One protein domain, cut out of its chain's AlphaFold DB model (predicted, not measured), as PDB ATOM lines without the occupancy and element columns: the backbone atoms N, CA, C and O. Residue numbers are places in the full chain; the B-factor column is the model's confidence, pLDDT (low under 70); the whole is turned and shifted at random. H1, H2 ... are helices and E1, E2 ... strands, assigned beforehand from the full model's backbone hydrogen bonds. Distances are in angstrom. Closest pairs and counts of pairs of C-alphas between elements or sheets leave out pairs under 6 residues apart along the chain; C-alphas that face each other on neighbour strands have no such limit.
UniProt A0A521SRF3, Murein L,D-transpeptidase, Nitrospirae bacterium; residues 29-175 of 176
ATOM      1  N   LEU A  29     195.478 234.313 270.085       41.28
ATOM      2  CA  LEU A  29     196.143 235.335 270.906       41.28
ATOM      3  C   LEU A  29     195.176 236.038 271.871       41.28
ATOM      4  O   LEU A  29     194.483 236.997 271.527       41.28
ATOM      5  N   VAL A  30     195.165 235.562 273.111       53.16
ATOM      6  CA  VAL A  30     194.592 236.279 274.240       53.16
ATOM      7  C   VAL A  30     195.481 237.502 274.471       53.16
ATOM      8  O   VAL A  30     196.697 237.403 274.326       53.16
ATOM      9  N   SER A  31     194.893 238.662 274.786       53.78
ATOM     10  CA  SER A  31     195.657 239.882 275.096       53.78
ATOM     11  C   SER A  31     196.812 239.558 276.059       53.78
ATOM     12  O   SER A  31     196.513 239.140 277.186       53.78
ATOM     13  N   PRO A  32     198.086 239.771 275.660       59.34
ATOM     14  CA  PRO A  32     199.249 239.412 276.473       59.34
ATOM     15  C   PRO A  32     199.168 240.000 277.879       59.34
ATOM     16  O   PRO A  32     199.512 239.344 278.849       59.34
ATOM     17  N   TYR A  33     198.590 241.195 278.018       62.75
ATOM     18  CA  TYR A  33     198.485 241.892 279.296       62.75
ATOM     19  C   TYR A  33     197.722 241.100 280.372       62.75
ATOM     20  O   TYR A  33     198.198 240.969 281.498       62.75
ATOM     21  N   VAL A  34     196.567 240.519 280.029       63.06
ATOM     22  CA  VAL A  34     195.733 239.784 280.998       63.06
ATOM     23  C   VAL A  34     196.368 238.442 281.338       63.06
ATOM     24  O   VAL A  34     196.393 238.041 282.502       63.06
ATOM     25  N   THR A  35     196.906 237.751 280.332       67.00
ATOM     26  CA  THR A  35     197.541 236.443 280.516       67.00
ATOM     27  C   THR A  35     198.870 236.541 281.246       67.00
ATOM     28  O   THR A  35     199.151 235.696 282.091       67.00
ATOM     29  N   ASP A  36     199.646 237.595 281.005       69.12
ATOM     30  CA  ASP A  36     200.894 237.856 281.719       69.12
ATOM     31  C   ASP A  36     200.612 238.225 283.172       69.12
ATOM     32  O   ASP A  36     201.356 237.841 284.077       69.12
ATOM     33  N   ARG A  37     199.523 238.956 283.427       66.44
ATOM     34  CA  ARG A  37     199.183 239.422 284.770       66.44
ATOM     35  C   ARG A  37     198.533 238.348 285.635       66.44
ATOM     36  O   ARG A  37     198.881 238.241 286.810       66.44
ATOM     37  N   PHE A  38     197.621 237.559 285.074       68.25
ATOM     38  CA  PHE A  38     196.749 236.658 285.835       68.25
ATOM     39  C   PHE A  38     196.822 235.187 285.408       68.25
ATOM     40  O   PHE A  38     196.204 234.333 286.042       68.25
ATOM     41  N   GLY A  39     197.593 234.869 284.367       71.50
ATOM     42  CA  GLY A  39     197.594 233.548 283.751       71.50
ATOM     43  C   GLY A  39     196.363 233.313 282.872       71.50
ATOM     44  O   GLY A  39     195.505 234.176 282.695       71.50
ATOM     45  N   THR A  40     196.282 232.118 282.290       78.69
ATOM     46  CA  THR A  40     195.171 231.704 281.413       78.69
ATOM     47  C   THR A  40     194.185 230.763 282.097       78.69
ATOM     48  O   THR A  40     193.143 230.464 281.518       78.69
ATOM     49  N   ILE A  41     194.498 230.272 283.298       76.06
ATOM     50  CA  ILE A  41     193.725 229.232 283.986       76.06
ATOM     51  C   ILE A  41     192.807 229.875 285.024       76.06
ATOM     52  O   ILE A  41     193.254 230.658 285.863       76.06
ATOM     53  N   VAL A  42     191.528 229.514 284.975       72.94
ATOM     54  CA  VAL A  42     190.492 229.987 285.894       72.94
ATOM     55  C   VAL A  42     189.821 228.788 286.549       72.94
ATOM     56  O   VAL A  42     189.288 227.915 285.868       72.94
ATOM     57  N   PHE A  43     189.823 228.750 287.873       73.06
ATOM     58  CA  PHE A  43     189.154 227.730 288.664       73.06
ATOM     59  C   PHE A  43     187.839 228.274 289.199       73.06
ATOM     60  O   PHE A  43     187.802 229.326 289.827       73.06
ATOM     61  N   PHE A  44     186.761 227.536 288.976       74.00
ATOM     62  CA  PHE A  44     185.459 227.804 289.563       74.00
ATOM     63  C   PHE A  44     185.219 226.798 290.670       74.00
ATOM     64  O   PHE A  44     184.947 225.620 290.414       74.00
ATOM     65  N   LEU A  45     185.346 227.273 291.903       73.56
ATOM     66  CA  LEU A  45     185.151 226.456 293.084       73.56
ATOM     67  C   LEU A  45     183.649 226.281 293.308       73.56
ATOM     68  O   LEU A  45     182.890 227.250 293.349       73.56
ATOM     69  N   ALA A  46     183.217 225.022 293.385       65.56
ATOM     70  CA  ALA A  46     181.836 224.687 293.707       65.56
ATOM     71  C   ALA A  46     181.468 225.194 295.111       65.56
ATOM     72  O   ALA A  46     182.339 225.333 295.970       65.56
ATOM     73  N   GLU A  47     180.177 225.437 295.337       66.00
ATOM     74  CA  GLU A  47     179.670 225.805 296.661       66.00
ATOM     75  C   GLU A  47     180.040 224.747 297.707       66.00
ATOM     76  O   GLU A  47     180.075 223.550 297.404       66.00
ATOM     77  N   GLY A  48     180.344 225.189 298.928       57.88
ATOM     78  CA  GLY A  48     180.754 224.296 300.016       57.88
ATOM     79  C   GLY A  48     182.206 223.814 299.931       57.88
ATOM     80  O   GLY A  48     182.599 222.932 300.691       57.88
ATOM     81  N   ARG A  49     183.023 224.387 299.034       62.09
ATOM     82  CA  ARG A  49     184.489 224.209 299.018       62.09
ATOM     83  C   ARG A  49     185.239 225.372 299.666       62.09
ATOM     84  O   ARG A  49     186.360 225.685 299.263       62.09
ATOM     85  N   ASP A  50     184.632 226.004 300.661       54.66
ATOM     86  CA  ASP A  50     185.226 227.131 301.377       54.66
ATOM     87  C   ASP A  50     186.578 226.704 301.973       54.66
ATOM     88  O   ASP A  50     186.671 225.740 302.731       54.66
ATOM     89  N   GLY A  51     187.655 227.381 301.566       52.59
ATOM     90  CA  GLY A  51     189.022 227.063 301.996       52.59
ATOM     91  C   GLY A  51     189.745 225.972 301.194       52.59
ATOM     92  O   GLY A  51     190.911 225.694 301.484       52.59
ATOM     93  N   ALA A  52     189.127 225.378 300.165       62.84
ATOM     94  CA  ALA A  52     189.830 224.477 299.252       62.84
ATOM     95  C   ALA A  52     190.871 225.260 298.439       62.84
ATOM     96  O   ALA A  52     190.535 226.014 297.530       62.84
ATOM     97  N   LYS A  53     192.149 225.073 298.768       63.50
ATOM     98  CA  LYS A  53     193.255 225.748 298.090       63.50
ATOM     99  C   LYS A  53     193.583 225.042 296.778       63.50
ATOM    100  O   LYS A  53     193.929 223.858 296.788       63.50
ATOM    101  N   VAL A  54     193.539 225.764 295.661       70.12
ATOM    102  CA  VAL A  54     194.083 225.250 294.402       70.12
ATOM    103  C   VAL A  54     195.594 225.459 294.406       70.12
ATOM    104  O   VAL A  54     196.098 226.541 294.702       70.12
ATOM    105  N   ILE A  55     196.338 224.399 294.100       68.56
ATOM    106  CA  ILE A  55     197.795 224.450 294.002       68.56
ATOM    107  C   ILE A  55     198.172 224.268 292.535       68.56
ATOM    108  O   ILE A  55     198.019 223.185 291.975       68.56
ATOM    109  N   THR A  56     198.695 225.327 291.919       70.31
ATOM    110  CA  THR A  56     199.265 225.304 290.565       70.31
ATOM    111  C   THR A  56     200.732 225.735 290.612       70.31
ATOM    112  O   THR A  56     201.043 226.906 290.385       70.31
ATOM    113  N   PRO A  57     201.664 224.819 290.934       74.62
ATOM    114  CA  PRO A  57     203.073 225.169 291.089       74.62
ATOM    115  C   PRO A  57     203.625 225.825 289.820       74.62
ATOM    116  O   PRO A  57     203.459 225.292 288.722       74.62
ATOM    117  N   GLY A  58     204.267 226.986 289.971       81.25
ATOM    118  CA  GLY A  58     204.911 227.690 288.862       81.25
ATOM    119  C   GLY A  58     203.949 228.341 287.865       81.25
ATOM    120  O   GLY A  58     204.376 228.694 286.769       81.25
ATOM    121  N   LYS A  59     202.658 228.481 288.195       84.12
ATOM    122  CA  LYS A  59     201.659 229.083 287.299       84.12
ATOM    123  C   LYS A  59     200.794 230.090 288.040       84.12
ATOM    124  O   LYS A  59     200.341 229.814 289.145       84.12
ATOM    125  N   LYS A  60     200.529 231.222 287.385       87.44
ATOM    126  CA  LYS A  60     199.491 232.172 287.799       87.44
ATOM    127  C   LYS A  60     198.113 231.607 287.472       87.44
ATOM    128  O   LYS A  60     197.951 230.926 286.452       87.44
ATOM    129  N   HIS A  61     197.128 231.922 288.299       87.38
ATOM    130  CA  HIS A  61     195.747 231.508 288.070       87.38
ATOM    131  C   HIS A  61     194.744 232.436 288.746       87.38
ATOM    132  O   HIS A  61     195.075 233.227 289.634       87.38
ATOM    133  N   LEU A  62     193.491 232.292 288.325       90.06
ATOM    134  CA  LEU A  62     192.331 232.904 288.956       90.06
ATOM    135  C   LEU A  62     191.494 231.845 289.670       90.06
ATOM    136  O   LEU A  62     191.315 230.743 289.155       90.06
ATOM    137  N   GLU A  63     190.922 232.206 290.809       90.62
ATOM    138  CA  GLU A  63     189.927 231.413 291.529       90.62
ATOM    139  C   GLU A  63     188.642 232.227 291.690       90.62
ATOM    140  O   GLU A  63     188.673 233.386 292.105       90.62
ATOM    141  N   ILE A  64     187.507 231.618 291.352       90.56
ATOM    142  CA  ILE A  64     186.166 232.124 291.622       90.56
ATOM    143  C   ILE A  64     185.562 231.269 292.729       90.56
ATOM    144  O   ILE A  64     185.180 230.119 292.501       90.56
ATOM    145  N   ASP A  65     185.447 231.857 293.912       90.19
ATOM    146  CA  ASP A  65     184.697 231.306 295.029       90.19
ATOM    147  C   ASP A  65     183.224 231.703 294.879       90.19
ATOM    148  O   ASP A  65     182.845 232.874 295.013       90.19
ATOM    149  N   LYS A  66     182.389 230.712 294.560       88.62
ATOM    150  CA  LYS A  66     180.952 230.896 294.351       88.62
ATOM    151  C   LYS A  66     180.165 230.982 295.660       88.62
ATOM    152  O   LYS A  66     179.101 231.597 295.646       88.62
ATOM    153  N   SER A  67     180.661 230.429 296.765       86.88
ATOM    154  CA  SER A  67     180.008 230.552 298.075       86.88
ATOM    155  C   SER A  67     180.118 231.992 298.574       86.88
ATOM    156  O   SER A  67     179.125 232.628 298.918       86.88
ATOM    157  N   ASN A  68     181.339 232.534 298.530       90.69
ATOM    158  CA  ASN A  68     181.659 233.856 299.063       90.69
ATOM    159  C   ASN A  68     181.547 234.971 298.018       90.69
ATOM    160  O   ASN A  68     181.724 236.148 298.343       90.69
ATOM    161  N   GLN A  69     181.255 234.610 296.763       94.31
ATOM    162  CA  GLN A  69     181.122 235.533 295.638       94.31
ATOM    163  C   GLN A  69     182.378 236.409 295.485       94.31
ATOM    164  O   GLN A  69     182.317 237.643 295.422       94.31
ATOM    165  N   ARG A  70     183.544 235.751 295.433       93.25
ATOM    166  CA  ARG A  70     184.865 236.388 295.326       93.25
ATOM    167  C   ARG A  70     185.643 235.874 294.125       93.25
ATOM    168  O   ARG A  70     185.618 234.693 293.808       93.25
ATOM    169  N   LEU A  71     186.369 236.786 293.490       92.12
ATOM    170  CA  LEU A  71     187.449 236.483 292.561       92.12
ATOM    171  C   LEU A  71     188.773 236.745 293.266       92.12
ATOM    172  O   LEU A  71     188.954 237.817 293.849       92.12
ATOM    173  N   GLN A  72     189.707 235.816 293.133       91.44
ATOM    174  CA  GLN A  72     191.073 235.931 293.620       91.44
ATOM    175  C   GLN A  72     192.049 235.606 292.491       91.44
ATOM    176  O   GLN A  72     191.764 234.760 291.649       91.44
ATOM    177  N   ALA A  73     193.192 236.286 292.464       88.50
ATOM    178  CA  ALA A  73     194.293 235.939 291.571       88.50
ATOM    179  C   ALA A  73     195.543 235.603 292.364       88.50
ATOM    180  O   ALA A  73     195.844 236.277 293.356       88.50
ATOM    181  N   PHE A  74     196.296 234.630 291.872       86.94
ATOM    182  CA  PHE A  74     197.506 234.128 292.503       86.94
ATOM    183  C   PHE A  74     198.692 234.183 291.535       86.94
ATOM    184  O   PHE A  74     198.531 233.984 290.330       86.94
ATOM    185  N   ASP A  75     199.880 234.492 292.060       87.38
ATOM    186  CA  ASP A  75     201.141 234.470 291.305       87.38
ATOM    187  C   ASP A  75     201.757 233.056 291.225       87.38
ATOM    188  O   ASP A  75     201.229 232.107 291.804       87.38
ATOM    189  N   GLU A  76     202.904 232.891 290.546       85.44
ATOM    190  CA  GLU A  76     203.555 231.572 290.404       85.44
ATOM    191  C   GLU A  76     204.017 230.956 291.737       85.44
ATOM    192  O   GLU A  76     204.310 229.759 291.800       85.44
ATOM    193  N   ARG A  77     204.090 231.764 292.805       85.00
ATOM    194  CA  ARG A  77     204.438 231.337 294.167       85.00
ATOM    195  C   ARG A  77     203.194 230.997 294.996       85.00
ATOM    196  O   ARG A  77     203.319 230.709 296.185       85.00
ATOM    197  N   GLY A  78     202.001 231.060 294.400       84.50
ATOM    198  CA  GLY A  78     200.727 230.839 295.079       84.50
ATOM    199  C   GLY A  78     200.348 231.958 296.051       84.50
ATOM    200  O   GLY A  78     199.543 231.731 296.957       84.50
ATOM    201  N   ARG A  79     200.930 233.158 295.915       86.94
ATOM    202  CA  ARG A  79     200.556 234.323 296.728       86.94
ATOM    203  C   ARG A  79     199.397 235.044 296.065       86.94
ATOM    204  O   ARG A  79     199.435 235.310 294.866       86.94
ATOM    205  N   ARG A  80     198.387 235.411 296.852       89.12
ATOM    206  CA  ARG A  80     197.253 236.198 296.364       89.12
ATOM    207  C   ARG A  80     197.711 237.620 296.025       89.12
ATOM    208  O   ARG A  80     198.201 238.328 296.899       89.12
ATOM    209  N   VAL A  81     197.522 238.036 294.776       88.81
ATOM    210  CA  VAL A  81     197.915 239.361 294.255       88.81
ATOM    211  C   VAL A  81     196.722 240.249 293.903       88.81
ATOM    212  O   VAL A  81     196.876 241.452 293.699       88.81
ATOM    213  N   PHE A  82     195.521 239.675 293.837       88.56
ATOM    214  CA  PHE A  82     194.291 240.404 293.560       88.56
ATOM    215  C   PHE A  82     193.107 239.743 294.258       88.56
ATOM    216  O   PHE A  82     193.046 238.520 294.367       88.56
ATOM    217  N   GLU A  83     192.155 240.566 294.689       91.38
ATOM    218  CA  GLU A  83     190.855 240.123 295.175       91.38
ATOM    219  C   GLU A  83     189.774 241.147 294.806       91.38
ATOM    220  O   GLU A  83     190.003 242.364 294.851       91.38
ATOM    221  N   ALA A  84     188.589 240.658 294.439       93.62
ATOM    222  CA  ALA A  84     187.412 241.481 294.196       93.62
ATOM    223  C   ALA A  84     186.113 240.730 294.538       93.62
ATOM    224  O   ALA A  84     186.038 239.518 294.329       93.62
ATOM    225  N   PRO A  85     185.069 241.429 295.021       96.19
ATOM    226  CA  PRO A  85     183.725 240.867 295.039       96.19
ATOM    227  C   PRO A  85     183.211 240.702 293.606       96.19
ATOM    228  O   PRO A  85     183.453 241.552 292.742       96.19
ATOM    229  N   VAL A  86     182.481 239.619 293.367       95.81
ATOM    230  CA  VAL A  86     181.857 239.316 292.077       95.81
ATOM    231  C   VAL A  86     180.379 238.986 292.242       95.81
ATOM    232  O   VAL A  86     179.899 238.818 293.356       95.81
ATOM    233  N   SER A  87     179.642 238.914 291.138       95.81
ATOM    234  CA  SER A  87     178.315 238.288 291.114       95.81
ATOM    235  C   SER A  87     178.273 237.197 290.059       95.81
ATOM    236  O   SER A  87     178.386 237.491 288.863       95.81
ATOM    237  N   THR A  88     178.077 235.954 290.483       94.31
ATOM    238  CA  THR A  88     177.875 234.801 289.600       94.31
ATOM    239  C   THR A  88     176.395 234.618 289.258       94.31
ATOM    240  O   THR A  88     175.533 235.401 289.682       94.31
ATOM    241  N   GLY A  89     176.103 233.600 288.446       91.62
ATOM    242  CA  GLY A  89     174.753 233.247 288.021       91.62
ATOM    243  C   GLY A  89     173.834 232.956 289.198       91.62
ATOM    244  O   GLY A  89     174.230 232.227 290.103       91.62
ATOM    245  N   LYS A  90     172.623 233.523 289.183       92.06
ATOM    246  CA  LYS A  90     171.527 233.134 290.083       92.06
ATOM    247  C   LYS A  90     170.540 232.282 289.284       92.06
ATOM    248  O   LYS A  90     169.847 232.873 288.461       92.06
ATOM    249  N   PRO A  91     170.468 230.958 289.473       90.06
ATOM    250  CA  PRO A  91     169.566 230.105 288.704       90.06
ATOM    251  C   PRO A  91     168.103 230.507 288.875       90.06
ATOM    252  O   PRO A  91     167.700 230.930 289.961       90.06
ATOM    253  N   GLY A  92     167.318 230.345 287.813       90.88
ATOM    254  CA  GLY A  92     165.877 230.585 287.817       90.88
ATOM    255  C   GLY A  92     165.442 231.582 286.751       90.88
ATOM    256  O   GLY A  92     166.184 231.875 285.815       90.88
ATOM    257  N   ILE A  93     164.227 232.098 286.904       86.81
ATOM    258  CA  ILE A  93     163.629 233.087 286.006       86.81
ATOM    259  C   ILE A  93     163.590 234.426 286.744       86.81
ATOM    260  O   ILE A  93     163.169 234.485 287.901       86.81
ATOM    261  N   ASP A  94     164.081 235.492 286.109       82.50
ATOM    262  CA  ASP A  94     164.031 236.832 286.690       82.50
ATOM    263  C   ASP A  94     162.656 237.507 286.519       82.50
ATOM    264  O   ASP A  94     161.768 237.009 285.832       82.50
ATOM    265  N   GLU A  95     162.477 238.675 287.138       81.12
ATOM    266  CA  GLU A  95     161.228 239.459 287.091       81.12
ATOM    267  C   GLU A  95     160.779 239.859 285.671       81.12
ATOM    268  O   GLU A  95     159.641 240.276 285.476       81.12
ATOM    269  N   LYS A  96     161.665 239.738 284.674       81.00
ATOM    270  CA  LYS A  96     161.402 240.048 283.265       81.00
ATOM    271  C   LYS A  96     161.220 238.785 282.420       81.00
ATOM    272  O   LYS A  96     161.239 238.878 281.194       81.00
ATOM    273  N   GLY A  97     161.084 237.619 283.053       84.19
ATOM    274  CA  GLY A  97     160.922 236.337 282.373       84.19
ATOM    275  C   GLY A  97     162.208 235.800 281.744       84.19
ATOM    276  O   GLY A  97     162.140 234.907 280.904       84.19
ATOM    277  N   ARG A  98     163.387 236.338 282.094       82.94
ATOM    278  CA  ARG A  98     164.662 235.880 281.525       82.94
ATOM    279  C   ARG A  98     165.191 234.704 282.323       82.94
ATOM    280  O   ARG A  98     165.372 234.794 283.537       82.94
ATOM    281  N   GLU A  99     165.495 233.623 281.620       85.19
ATOM    282  CA  GLU A  99     166.167 232.479 282.215       85.19
ATOM    283  C   GLU A  99     167.619 232.808 282.566       85.19
ATOM    284  O   GLU A  99     168.381 233.414 281.804       85.19
ATOM    285  N   SER A 100     168.005 232.366 283.751       87.38
ATOM    286  CA  SER A 100     169.336 232.492 284.301       87.38
ATOM    287  C   SER A 100     169.863 231.114 284.676       87.38
ATOM    288  O   SER A 100     169.194 230.332 285.350       87.38
ATOM    289  N   ALA A 101     171.097 230.839 284.262       86.69
ATOM    290  CA  ALA A 101     171.805 229.615 284.600       86.69
ATOM    291  C   ALA A 101     172.843 229.866 285.700       86.69
ATOM    292  O   ALA A 101     173.419 230.955 285.804       86.69
ATOM    293  N   GLU A 102     173.127 228.823 286.477       88.88
ATOM    294  CA  GLU A 102     174.269 228.784 287.391       88.88
ATOM    295  C   GLU A 102     175.574 229.023 286.609       88.88
ATOM    296  O   GLU A 102     175.742 228.545 285.484       88.88
ATOM    297  N   THR A 103     176.527 229.749 287.198       88.94
ATOM    298  CA  THR A 103     177.882 229.809 286.629       88.94
ATOM    299  C   THR A 103     178.537 228.437 286.769       88.94
ATOM    300  O   THR A 103     178.592 227.898 287.874       88.94
ATOM    301  N   LEU A 104     179.030 227.872 285.665       84.75
ATOM    302  CA  LEU A 104     179.626 226.535 285.653       84.75
ATOM    303  C   LEU A 104     180.810 226.432 286.630       84.75
ATOM    304  O   LEU A 104     181.596 227.367 286.761       84.75
ATOM    305  N   SER A 105     180.893 225.297 287.323       85.69
ATOM    306  CA  SER A 105     182.030 224.933 288.176       85.69
ATOM    307  C   SER A 105     183.057 224.128 287.372       85.69
ATOM    308  O   SER A 105     182.687 223.451 286.413       85.69
ATOM    309  N   GLY A 106     184.316 224.117 287.814       84.75
ATOM    310  CA  GLY A 106     185.376 223.322 287.191       84.75
ATOM    311  C   GLY A 106     186.620 224.130 286.842       84.75
ATOM    312  O   GLY A 106     186.876 225.190 287.414       84.75
ATOM    313  N   ILE A 107     187.414 223.606 285.910       85.00
ATOM    314  CA  ILE A 107     188.622 224.261 285.399       85.00
ATOM    315  C   ILE A 107     188.308 224.824 284.018       85.00
ATOM    316  O   ILE A 107     187.906 224.098 283.112       85.00
ATOM    317  N   HIS A 108     188.515 226.122 283.870       85.56
ATOM    318  CA  HIS A 108     188.200 226.895 282.683       85.56
ATOM    319  C   HIS A 108     189.466 227.619 282.214       85.56
ATOM    320  O   HIS A 108     190.428 227.801 282.967       85.56
ATOM    321  N   ARG A 109     189.489 228.033 280.948       83.88
ATOM    322  CA  ARG A 109     190.591 228.809 280.373       83.88
ATOM    323  C   ARG A 109     190.088 230.117 279.803       83.88
ATOM    324  O   ARG A 109     189.015 230.149 279.208       83.88
ATOM    325  N   ILE A 110     190.890 231.167 279.937       84.62
ATOM    326  CA  ILE A 110     190.695 232.408 279.196       84.62
ATOM    327  C   ILE A 110     190.998 232.143 277.723       84.62
ATOM    328  O   ILE A 110     192.080 231.669 277.385       84.62
ATOM    329  N   ILE A 111     190.036 232.461 276.861       81.00
ATOM    330  CA  ILE A 111     190.136 232.276 275.404       81.00
ATOM    331  C   ILE A 111     189.872 233.552 274.610       81.00
ATOM    332  O   ILE A 111     190.077 233.580 273.404       81.00
ATOM    333  N   GLU A 112     189.404 234.614 275.265       80.19
ATOM    334  CA  GLU A 112     189.136 235.898 274.622       80.19
ATOM    335  C   GLU A 112     189.299 237.026 275.639       80.19
ATOM    336  O   GLU A 112     188.820 236.910 276.765       80.19
ATOM    337  N   VAL A 113     189.907 238.142 275.230       80.38
ATOM    338  CA  VAL A 113     189.917 239.395 275.994       80.38
ATOM    339  C   VAL A 113     189.504 240.535 275.070       80.38
ATOM    340  O   VAL A 113     190.095 240.735 274.012       80.38
ATOM    341  N   LYS A 114     188.498 241.308 275.480       79.31
ATOM    342  CA  LYS A 114     188.004 242.500 274.779       79.31
ATOM    343  C   LYS A 114     187.942 243.670 275.757       79.31
ATOM    344  O   LYS A 114     186.986 243.809 276.521       79.31
ATOM    345  N   SER A 115     188.958 244.528 275.704       67.75
ATOM    346  CA  SER A 115     189.148 245.668 276.615       67.75
ATOM    347  C   SER A 115     188.120 246.792 276.447       67.75
ATOM    348  O   SER A 115     187.945 247.594 277.353       67.75
ATOM    349  N   SER A 116     187.412 246.867 275.318       69.56
ATOM    350  CA  SER A 116     186.409 247.910 275.084       69.56
ATOM    351  C   SER A 116     185.005 247.444 275.470       69.56
ATOM    352  O   SER A 116     184.413 247.941 276.430       69.56
ATOM    353  N   LYS A 117     184.451 246.489 274.721       70.12
ATOM    354  CA  LYS A 117     183.098 245.968 274.932       70.12
ATOM    355  C   LYS A 117     182.843 244.669 274.177       70.12
ATOM    356  O   LYS A 117     183.417 244.420 273.118       70.12
ATOM    357  N   ARG A 118     181.887 243.899 274.686       77.19
ATOM    358  CA  ARG A 118     181.179 242.835 273.977       77.19
ATOM    359  C   ARG A 118     179.675 243.046 274.142       77.19
ATOM    360  O   ARG A 118     179.206 243.464 275.201       77.19
ATOM    361  N   TRP A 119     178.919 242.772 273.089       68.38
ATOM    362  CA  TRP A 119     177.460 242.775 273.154       68.38
ATOM    363  C   TRP A 119     176.967 241.430 273.675       68.38
ATOM    364  O   TRP A 119     177.495 240.382 273.294       68.38
ATOM    365  N   SER A 120     175.996 241.463 274.583       73.81
ATOM    366  CA  SER A 120     175.271 240.250 274.956       73.81
ATOM    367  C   SER A 120     174.327 239.827 273.826       73.81
ATOM    368  O   SER A 120     174.106 240.585 272.882       73.81
ATOM    369  N   LYS A 121     173.727 238.637 273.955       71.88
ATOM    370  CA  LYS A 121     172.579 238.233 273.127       71.88
ATOM    371  C   LYS A 121     171.411 239.219 273.278       71.88
ATOM    372  O   LYS A 121     170.692 239.458 272.319       71.88
ATOM    373  N   ASP A 122     171.262 239.828 274.459       74.62
ATOM    374  CA  ASP A 122     170.378 240.979 274.656       74.62
ATOM    375  C   ASP A 122     171.108 242.271 274.227       74.62
ATOM    376  O   ASP A 122     172.082 242.668 274.883       74.62
ATOM    377  N   PRO A 123     170.655 242.964 273.166       75.38
ATOM    378  CA  PRO A 123     171.325 244.155 272.644       75.38
ATOM    379  C   PRO A 123     171.328 245.334 273.630       75.38
ATOM    380  O   PRO A 123     172.089 246.284 273.453       75.38
ATOM    381  N   ARG A 124     170.520 245.293 274.697       77.81
ATOM    382  CA  ARG A 124     170.514 246.321 275.751       77.81
ATOM    383  C   ARG A 124     171.678 246.149 276.726       77.81
ATOM    384  O   ARG A 124     172.113 247.118 277.352       77.81
ATOM    385  N   VAL A 125     172.229 244.938 276.832       83.75
ATOM    386  CA  VAL A 125     173.311 244.608 277.764       83.75
ATOM    387  C   VAL A 125     174.664 244.864 277.098       83.75
ATOM    388  O   VAL A 125     175.190 244.058 276.325       83.75
ATOM    389  N   LYS A 126     175.279 245.987 277.467       88.19
ATOM    390  CA  LYS A 126     176.667 246.308 277.108       88.19
ATOM    391  C   LYS A 126     177.619 245.750 278.167       88.19
ATOM    392  O   LYS A 126     177.654 246.252 279.292       88.19
ATOM    393  N   MET A 127     178.400 244.734 277.796       90.25
ATOM    394  CA  MET A 127     179.419 244.121 278.653       90.25
ATOM    395  C   MET A 127     180.765 244.799 278.394       90.25
ATOM    396  O   MET A 127     181.240 244.819 277.263       90.25
ATOM    397  N   LEU A 128     181.365 245.384 279.425       90.50
ATOM    398  CA  LEU A 128     182.626 246.127 279.339       90.50
ATOM    399  C   LEU A 128     183.774 245.287 279.903       90.50
ATOM    400  O   LEU A 128     183.568 244.586 280.899       90.50
ATOM    401  N   ASN A 129     184.973 245.425 279.327       88.88
ATOM    402  CA  ASN A 129     186.190 244.709 279.738       88.88
ATOM    403  C   ASN A 129     185.965 243.190 279.817       88.88
ATOM    404  O   ASN A 129     186.041 242.577 280.882       88.88
ATOM    405  N   TRP A 130     185.562 242.617 278.688       88.19
ATOM    406  CA  TRP A 130     185.114 241.238 278.591       88.19
ATOM    407  C   TRP A 130     186.287 240.254 278.568       88.19
ATOM    408  O   TRP A 130     187.240 240.447 277.815       88.19
ATOM    409  N   ILE A 131     186.156 239.170 279.326       87.81
ATOM    410  CA  ILE A 131     187.021 237.993 279.284       87.81
ATOM    411  C   ILE A 131     186.154 236.761 279.025       87.81
ATOM    412  O   ILE A 131     185.313 236.417 279.852       87.81
ATOM    413  N   GLY A 132     186.356 236.096 277.890       87.31
ATOM    414  CA  GLY A 132     185.657 234.862 277.524       87.31
ATOM    415  C   GLY A 132     186.354 233.624 278.082       87.31
ATOM    416  O   GLY A 132     187.586 233.566 278.094       87.31
ATOM    417  N   LEU A 133     185.565 232.640 278.524       86.12
ATOM    418  CA  LEU A 133     186.050 231.426 279.188       86.12
ATOM    419  C   LEU A 133     185.617 230.148 278.446       86.12
ATOM    420  O   LEU A 133     184.592 230.146 277.775       86.12
ATOM    421  N   THR A 134     186.371 229.050 278.553       78.62
ATOM    422  CA  THR A 134     185.937 227.706 278.093       78.62
ATOM    423  C   THR A 134     185.102 226.978 279.139       78.62
ATOM    424  O   THR A 134     185.264 227.320 280.296       78.62
ATOM    425  N   PRO A 135     184.301 225.945 278.797       54.38
ATOM    426  CA  PRO A 135     183.821 225.660 277.450       54.38
ATOM    427  C   PRO A 135     182.742 226.683 277.054       54.38
ATOM    428  O   PRO A 135     181.761 226.874 277.766       54.38
ATOM    429  N   GLY A 136     182.936 227.333 275.903       61.31
ATOM    430  CA  GLY A 136     181.973 228.260 275.301       61.31
ATOM    431  C   GLY A 136     182.178 229.740 275.648       61.31
ATOM    432  O   GLY A 136     181.944 230.179 276.768       61.31
ATOM    433  N   ILE A 137     182.454 230.556 274.623       59.44
ATOM    434  CA  ILE A 137     182.563 232.024 274.718       59.44
ATOM    435  C   ILE A 137     181.281 232.723 275.201       59.44
ATOM    436  O   ILE A 137     181.264 233.948 275.286       59.44
ATOM    437  N   GLU A 138     180.172 232.019 275.424       69.38
ATOM    438  CA  GLU A 138     178.904 232.623 275.847       69.38
ATOM    439  C   GLU A 138     178.903 233.061 277.315       69.38
ATOM    440  O   GLU A 138     178.084 233.899 277.700       69.38
ATOM    441  N   LYS A 139     179.821 232.527 278.129       81.56
ATOM    442  CA  LYS A 139     180.013 232.916 279.528       81.56
ATOM    443  C   LYS A 139     181.411 233.500 279.714       81.56
ATOM    444  O   LYS A 139     182.373 233.110 279.055       81.56
ATOM    445  N   GLY A 140     181.511 234.482 280.598       89.81
ATOM    446  CA  GLY A 140     182.749 235.221 280.786       89.81
ATOM    447  C   GLY A 140     182.709 236.162 281.977       89.81
ATOM    448  O   GLY A 140     181.680 236.308 282.643       89.81
ATOM    449  N   MET A 141     183.845 236.797 282.236       91.50
ATOM    450  CA  MET A 141     184.010 237.812 283.270       91.50
ATOM    451  C   MET A 141     183.923 239.196 282.638       91.50
ATOM    452  O   MET A 141     184.563 239.456 281.623       91.50
ATOM    453  N   HIS A 142     183.125 240.090 283.211       93.50
ATOM    454  CA  HIS A 142     182.979 241.442 282.678       93.50
ATOM    455  C   HIS A 142     182.361 242.397 283.700       93.50
ATOM    456  O   HIS A 142     181.805 241.998 284.721       93.50
ATOM    457  N   SER A 143     182.398 243.685 283.385       93.44
ATOM    458  CA  SER A 143     181.543 244.695 284.023       93.44
ATOM    459  C   SER A 143     180.355 245.046 283.128       93.44
ATOM    460  O   SER A 143     180.304 244.644 281.962       93.44
ATOM    461  N   LEU A 144     179.374 245.772 283.659       92.81
ATOM    462  CA  LEU A 144     178.242 246.283 282.883       92.81
ATOM    463  C   LEU A 144     178.363 247.793 282.684       92.81
ATOM    464  O   LEU A 144     178.910 248.511 283.524       92.81
ATOM    465  N   ASN A 145     177.827 248.286 281.570       90.50
ATOM    466  CA  ASN A 145     177.592 249.715 281.404       90.50
ATOM    467  C   ASN A 145     176.514 250.175 282.408       90.50
ATOM    468  O   ASN A 145     175.394 249.678 282.318       90.50
ATOM    469  N   PRO A 146     176.796 251.101 283.345       89.06
ATOM    470  CA  PRO A 146     175.940 251.361 284.504       89.06
ATOM    471  C   PRO A 146     174.841 252.387 284.186       89.06
ATOM    472  O   PRO A 146     174.638 253.344 284.926       89.06
ATOM    473  N   ILE A 147     174.178 252.231 283.042       86.94
ATOM    474  CA  ILE A 147     173.148 253.146 282.537       86.94
ATOM    475  C   ILE A 147     171.841 252.363 282.377       86.94
ATOM    476  O   ILE A 147     171.866 251.166 282.078       86.94
ATOM    477  N   GLY A 148     170.702 253.037 282.557       88.12
ATOM    478  CA  GLY A 148     169.378 252.437 282.393       88.12
ATOM    479  C   GLY A 148     169.138 251.325 283.412       88.12
ATOM    480  O   GLY A 148     169.408 251.501 284.596       88.12
ATOM    481  N   GLU A 149     168.682 250.158 282.952       85.62
ATOM    482  CA  GLU A 149     168.349 249.020 283.826       85.62
ATOM    483  C   GLU A 149     169.550 248.427 284.590       85.62
ATOM    484  O   GLU A 149     169.361 247.661 285.530       85.62
ATOM    485  N   PHE A 150     170.783 248.775 284.210       88.75
ATOM    486  CA  PHE A 150     172.002 248.326 284.892       88.75
ATOM    487  C   PHE A 150     172.586 249.392 285.827       88.75
ATOM    488  O   PHE A 150     173.657 249.183 286.407       88.75
ATOM    489  N   ALA A 151     171.903 250.532 285.993       89.00
ATOM    490  CA  ALA A 151     172.271 251.527 286.988       89.00
ATOM    491  C   ALA A 151     172.258 250.883 288.386       89.00
ATOM    492  O   ALA A 151     171.260 250.328 288.835       89.00
ATOM    493  N   GLY A 152     173.403 250.913 289.070       90.50
ATOM    494  CA  GLY A 152     173.537 250.342 290.411       90.50
ATOM    495  C   GLY A 152     173.734 248.824 290.478       90.50
ATOM    496  O   GLY A 152     173.684 248.289 291.584       90.50
ATOM    497  N   TYR A 153     174.018 248.127 289.365       93.50
ATOM    498  CA  TYR A 153     174.293 246.678 289.406       93.50
ATOM    499  C   TYR A 153     175.418 246.311 290.390       93.50
ATOM    500  O   TYR A 153     175.398 245.229 290.971       93.50
ATOM    501  N   GLU A 154     176.383 247.215 290.604       96.00
ATOM    502  CA  GLU A 154     177.513 246.997 291.513       96.00
ATOM    503  C   GLU A 154     177.079 246.795 292.974       96.00
ATOM    504  O   GLU A 154     177.772 246.113 293.720       96.00
ATOM    505  N   LYS A 155     175.888 247.276 293.370       95.56
ATOM    506  CA  LYS A 155     175.301 247.023 294.701       95.56
ATOM    507  C   LYS A 155     174.989 245.542 294.952       95.56
ATOM    508  O   LYS A 155     174.699 245.162 296.080       95.56
ATOM    509  N   ARG A 156     174.997 244.716 293.899       94.75
ATOM    510  CA  ARG A 156     174.781 243.265 293.964       94.75
ATOM    511  C   ARG A 156     176.088 242.466 293.988       94.75
ATOM    512  O   ARG A 156     176.026 241.244 294.081       94.75
ATOM    513  N   LEU A 157     177.256 243.111 293.884       95.94
ATOM    514  CA  LEU A 157     178.542 242.416 294.002       95.94
ATOM    515  C   LEU A 157     178.667 241.793 295.397       95.94
ATOM    516  O   LEU A 157     178.276 242.401 296.389       95.94
ATOM    517  N   GLY A 158     179.189 240.569 295.459       95.06
ATOM    518  CA  GLY A 158     179.139 239.732 296.658       95.06
ATOM    519  C   GLY A 158     177.854 238.899 296.776       95.06
ATOM    520  O   GLY A 158     177.663 238.225 297.778       95.06
ATOM    521  N   GLN A 159     176.968 238.935 295.775       94.75
ATOM    522  CA  GLN A 159     175.731 238.146 295.721       94.75
ATOM    523  C   GLN A 159     175.563 237.505 294.341       94.75
ATOM    524  O   GLN A 159     175.940 238.093 293.322       94.75
ATOM    525  N   LYS A 160     174.894 236.347 294.281       93.62
ATOM    526  CA  LYS A 160     174.432 235.766 293.012       93.62
ATOM    527  C   LYS A 160     173.385 236.675 292.372       93.62
ATOM    528  O   LYS A 160     172.311 236.891 292.933       93.62
ATOM    529  N   ALA A 161     173.682 237.202 291.187       92.69
ATOM    530  CA  ALA A 161     172.814 238.180 290.524       92.69
ATOM    531  C   ALA A 161     172.924 238.202 288.991       92.69
ATOM    532  O   ALA A 161     172.253 239.008 288.341       92.69
ATOM    533  N   SER A 162     173.805 237.396 288.393       91.25
ATOM    534  CA  SER A 162     174.011 237.368 286.944       91.25
ATOM    535  C   SER A 162     173.173 236.287 286.249       91.25
ATOM    536  O   SER A 162     172.544 235.476 286.919       91.25
ATOM    537  N   HIS A 163     173.228 236.264 284.909       89.12
ATOM    538  CA  HIS A 163     172.651 235.220 284.045       89.12
ATOM    539  C   HIS A 163     173.676 234.127 283.663       89.12
ATOM    540  O   HIS A 163     173.683 233.599 282.546       89.12
ATOM    541  N   GLY A 164     174.635 233.857 284.550       88.81
ATOM    542  CA  GLY A 164     175.678 232.833 284.393       88.81
ATOM    543  C   GLY A 164     177.081 233.381 284.117       88.81
ATOM    544  O   GLY A 164     178.058 232.665 284.324       88.81
ATOM    545  N   CYS A 165     177.215 234.645 283.706       91.31
ATOM    546  CA  CYS A 165     178.514 235.329 283.649       91.31
ATOM    547  C   CYS A 165     179.029 235.689 285.053       91.31
ATOM    548  O   CYS A 165     178.316 235.587 286.047       91.31
ATOM    549  N   ILE A 166     180.253 236.190 285.138       93.12
ATOM    550  CA  ILE A 166     180.841 236.693 286.375       93.12
ATOM    551  C   ILE A 166     180.914 238.208 286.251       93.12
ATOM    552  O   ILE A 166     181.654 238.743 285.423       93.12
ATOM    553  N   ARG A 167     180.114 238.911 287.050       94.88
ATOM    554  CA  ARG A 167     180.125 240.374 287.054       94.88
ATOM    555  C   ARG A 167     181.159 240.891 288.038       94.88
ATOM    556  O   ARG A 167     181.205 240.437 289.174       94.88
ATOM    557  N   LEU A 168     181.926 241.880 287.603       94.50
ATOM    558  CA  LEU A 168     182.842 242.666 288.425       94.50
ATOM    559  C   LEU A 168     182.408 244.128 288.432       94.50
ATOM    560  O   LEU A 168     181.642 244.555 287.561       94.50
ATOM    561  N   SER A 169     182.941 244.923 289.361       94.44
ATOM    562  CA  SER A 169     182.848 246.381 289.248       94.44
ATOM    563  C   SER A 169     183.626 246.885 288.032       94.44
ATOM    564  O   SER A 169     184.578 246.248 287.568       94.44
ATOM    565  N   ARG A 170     183.241 248.053 287.520       91.56
ATOM    566  CA  ARG A 170     183.939 248.726 286.416       91.56
ATOM    567  C   ARG A 170     185.381 249.054 286.759       91.56
ATOM    568  O   ARG A 170     186.250 248.980 285.899       91.56
ATOM    569  N   GLU A 171     185.630 249.457 287.999       90.38
ATOM    570  CA  GLU A 171     186.979 249.775 288.459       90.38
ATOM    571  C   GLU A 171     187.866 248.528 288.423       90.38
ATOM    572  O   GLU A 171     188.979 248.569 287.904       90.38
ATOM    573  N   ARG A 172     187.360 247.399 288.931       89.00
ATOM    574  CA  ARG A 172     188.122 246.151 289.023       89.00
ATOM    575  C   ARG A 172     188.325 245.510 287.658       89.00
ATOM    576  O   ARG A 172     189.434 245.085 287.364       89.00
ATOM    577  N   SER A 173     187.310 245.527 286.800       87.69
ATOM    578  CA  SER A 173     187.417 244.990 285.442       87.69
ATOM    579  C   SER A 173     188.324 245.818 284.521       87.69
ATOM    580  O   SER A 173     188.718 245.345 283.469       87.69
ATOM    581  N   ARG A 174     188.683 247.059 284.866       83.50
ATOM    582  CA  ARG A 174     189.691 247.824 284.105       83.50
ATOM    583  C   ARG A 174     191.125 247.412 284.417       83.50
ATOM    584  O   ARG A 174     192.032 247.826 283.709       83.50
ATOM    585  N   ARG A 175     191.330 246.666 285.504       73.88
ATOM    586  CA  ARG A 175     192.654 246.242 285.971       73.88
ATOM    587  C   ARG A 175     193.073 244.880 285.406       73.88
ATOM    588  O   ARG A 175     194.105 244.378 285.847       73.88
TER     589      ARG A 175
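This is residues 29 to 175 of the 176 residues of the protein "Murein L,D-transpeptidase" of Nitrospirae bacterium (UniProt A0A521SRF3). What is the shape? With little regular structure, it is one strongly twisted sheet of seven strands curled like part of a barrel, with H1 and H3 on one face and long loops. What makes it? Of 147 printed residues, 58 are in named elements, H1, E1 to E7, H2, H3; the class is mixed. The mixed sheet runs E4 E3 E2 E1 E5 E6 E7; the whole is compact, radius of gyration of the C-alphas 14.5 A, spans 45 by 34 by 26 A.

Where are the strands? E4 is residues 80 to 85, E3 70 to 74, E2 61 to 65, E1 41 to 45, E5 106 to 114 (23.0 A long), E6 126 to 133, E7 140 to 144. Where are the helices? H1, residues 32 to 38, begins at C-alpha (199.249, 239.412, 276.473); H2 is 153 to 156; H3, 170 to 173, ends at (187.417, 244.990, 285.442).

How do strands pair? E2 and E1 are parallel, N 62 to O 41 3.0 A; E2 E3 E4 and E5 E6 E7 are meanders, successive antiparallel neighbours, for instance N 114 to O 130, 2.8 A. Where are the helices? H3 has a height over the sheet of 5.2 A, the closest C-alphas to E7 being Arg 170 and Ser 143, 5.3 A; H2 only grazes it. In H1 every O i to N i+4 pair is within hydrogen-bond range; H2 and H3 are too short.

How large is it? The farthest C-alphas, Gly 58 and Lys 96, are 45.6 A apart, without a cut. Which links are long? E1 to E2, E4 to E5, E5 to E6 and H2 to H3. Where is confidence low? Among others, residues 29 to 38 and 46 to 53 are under 70.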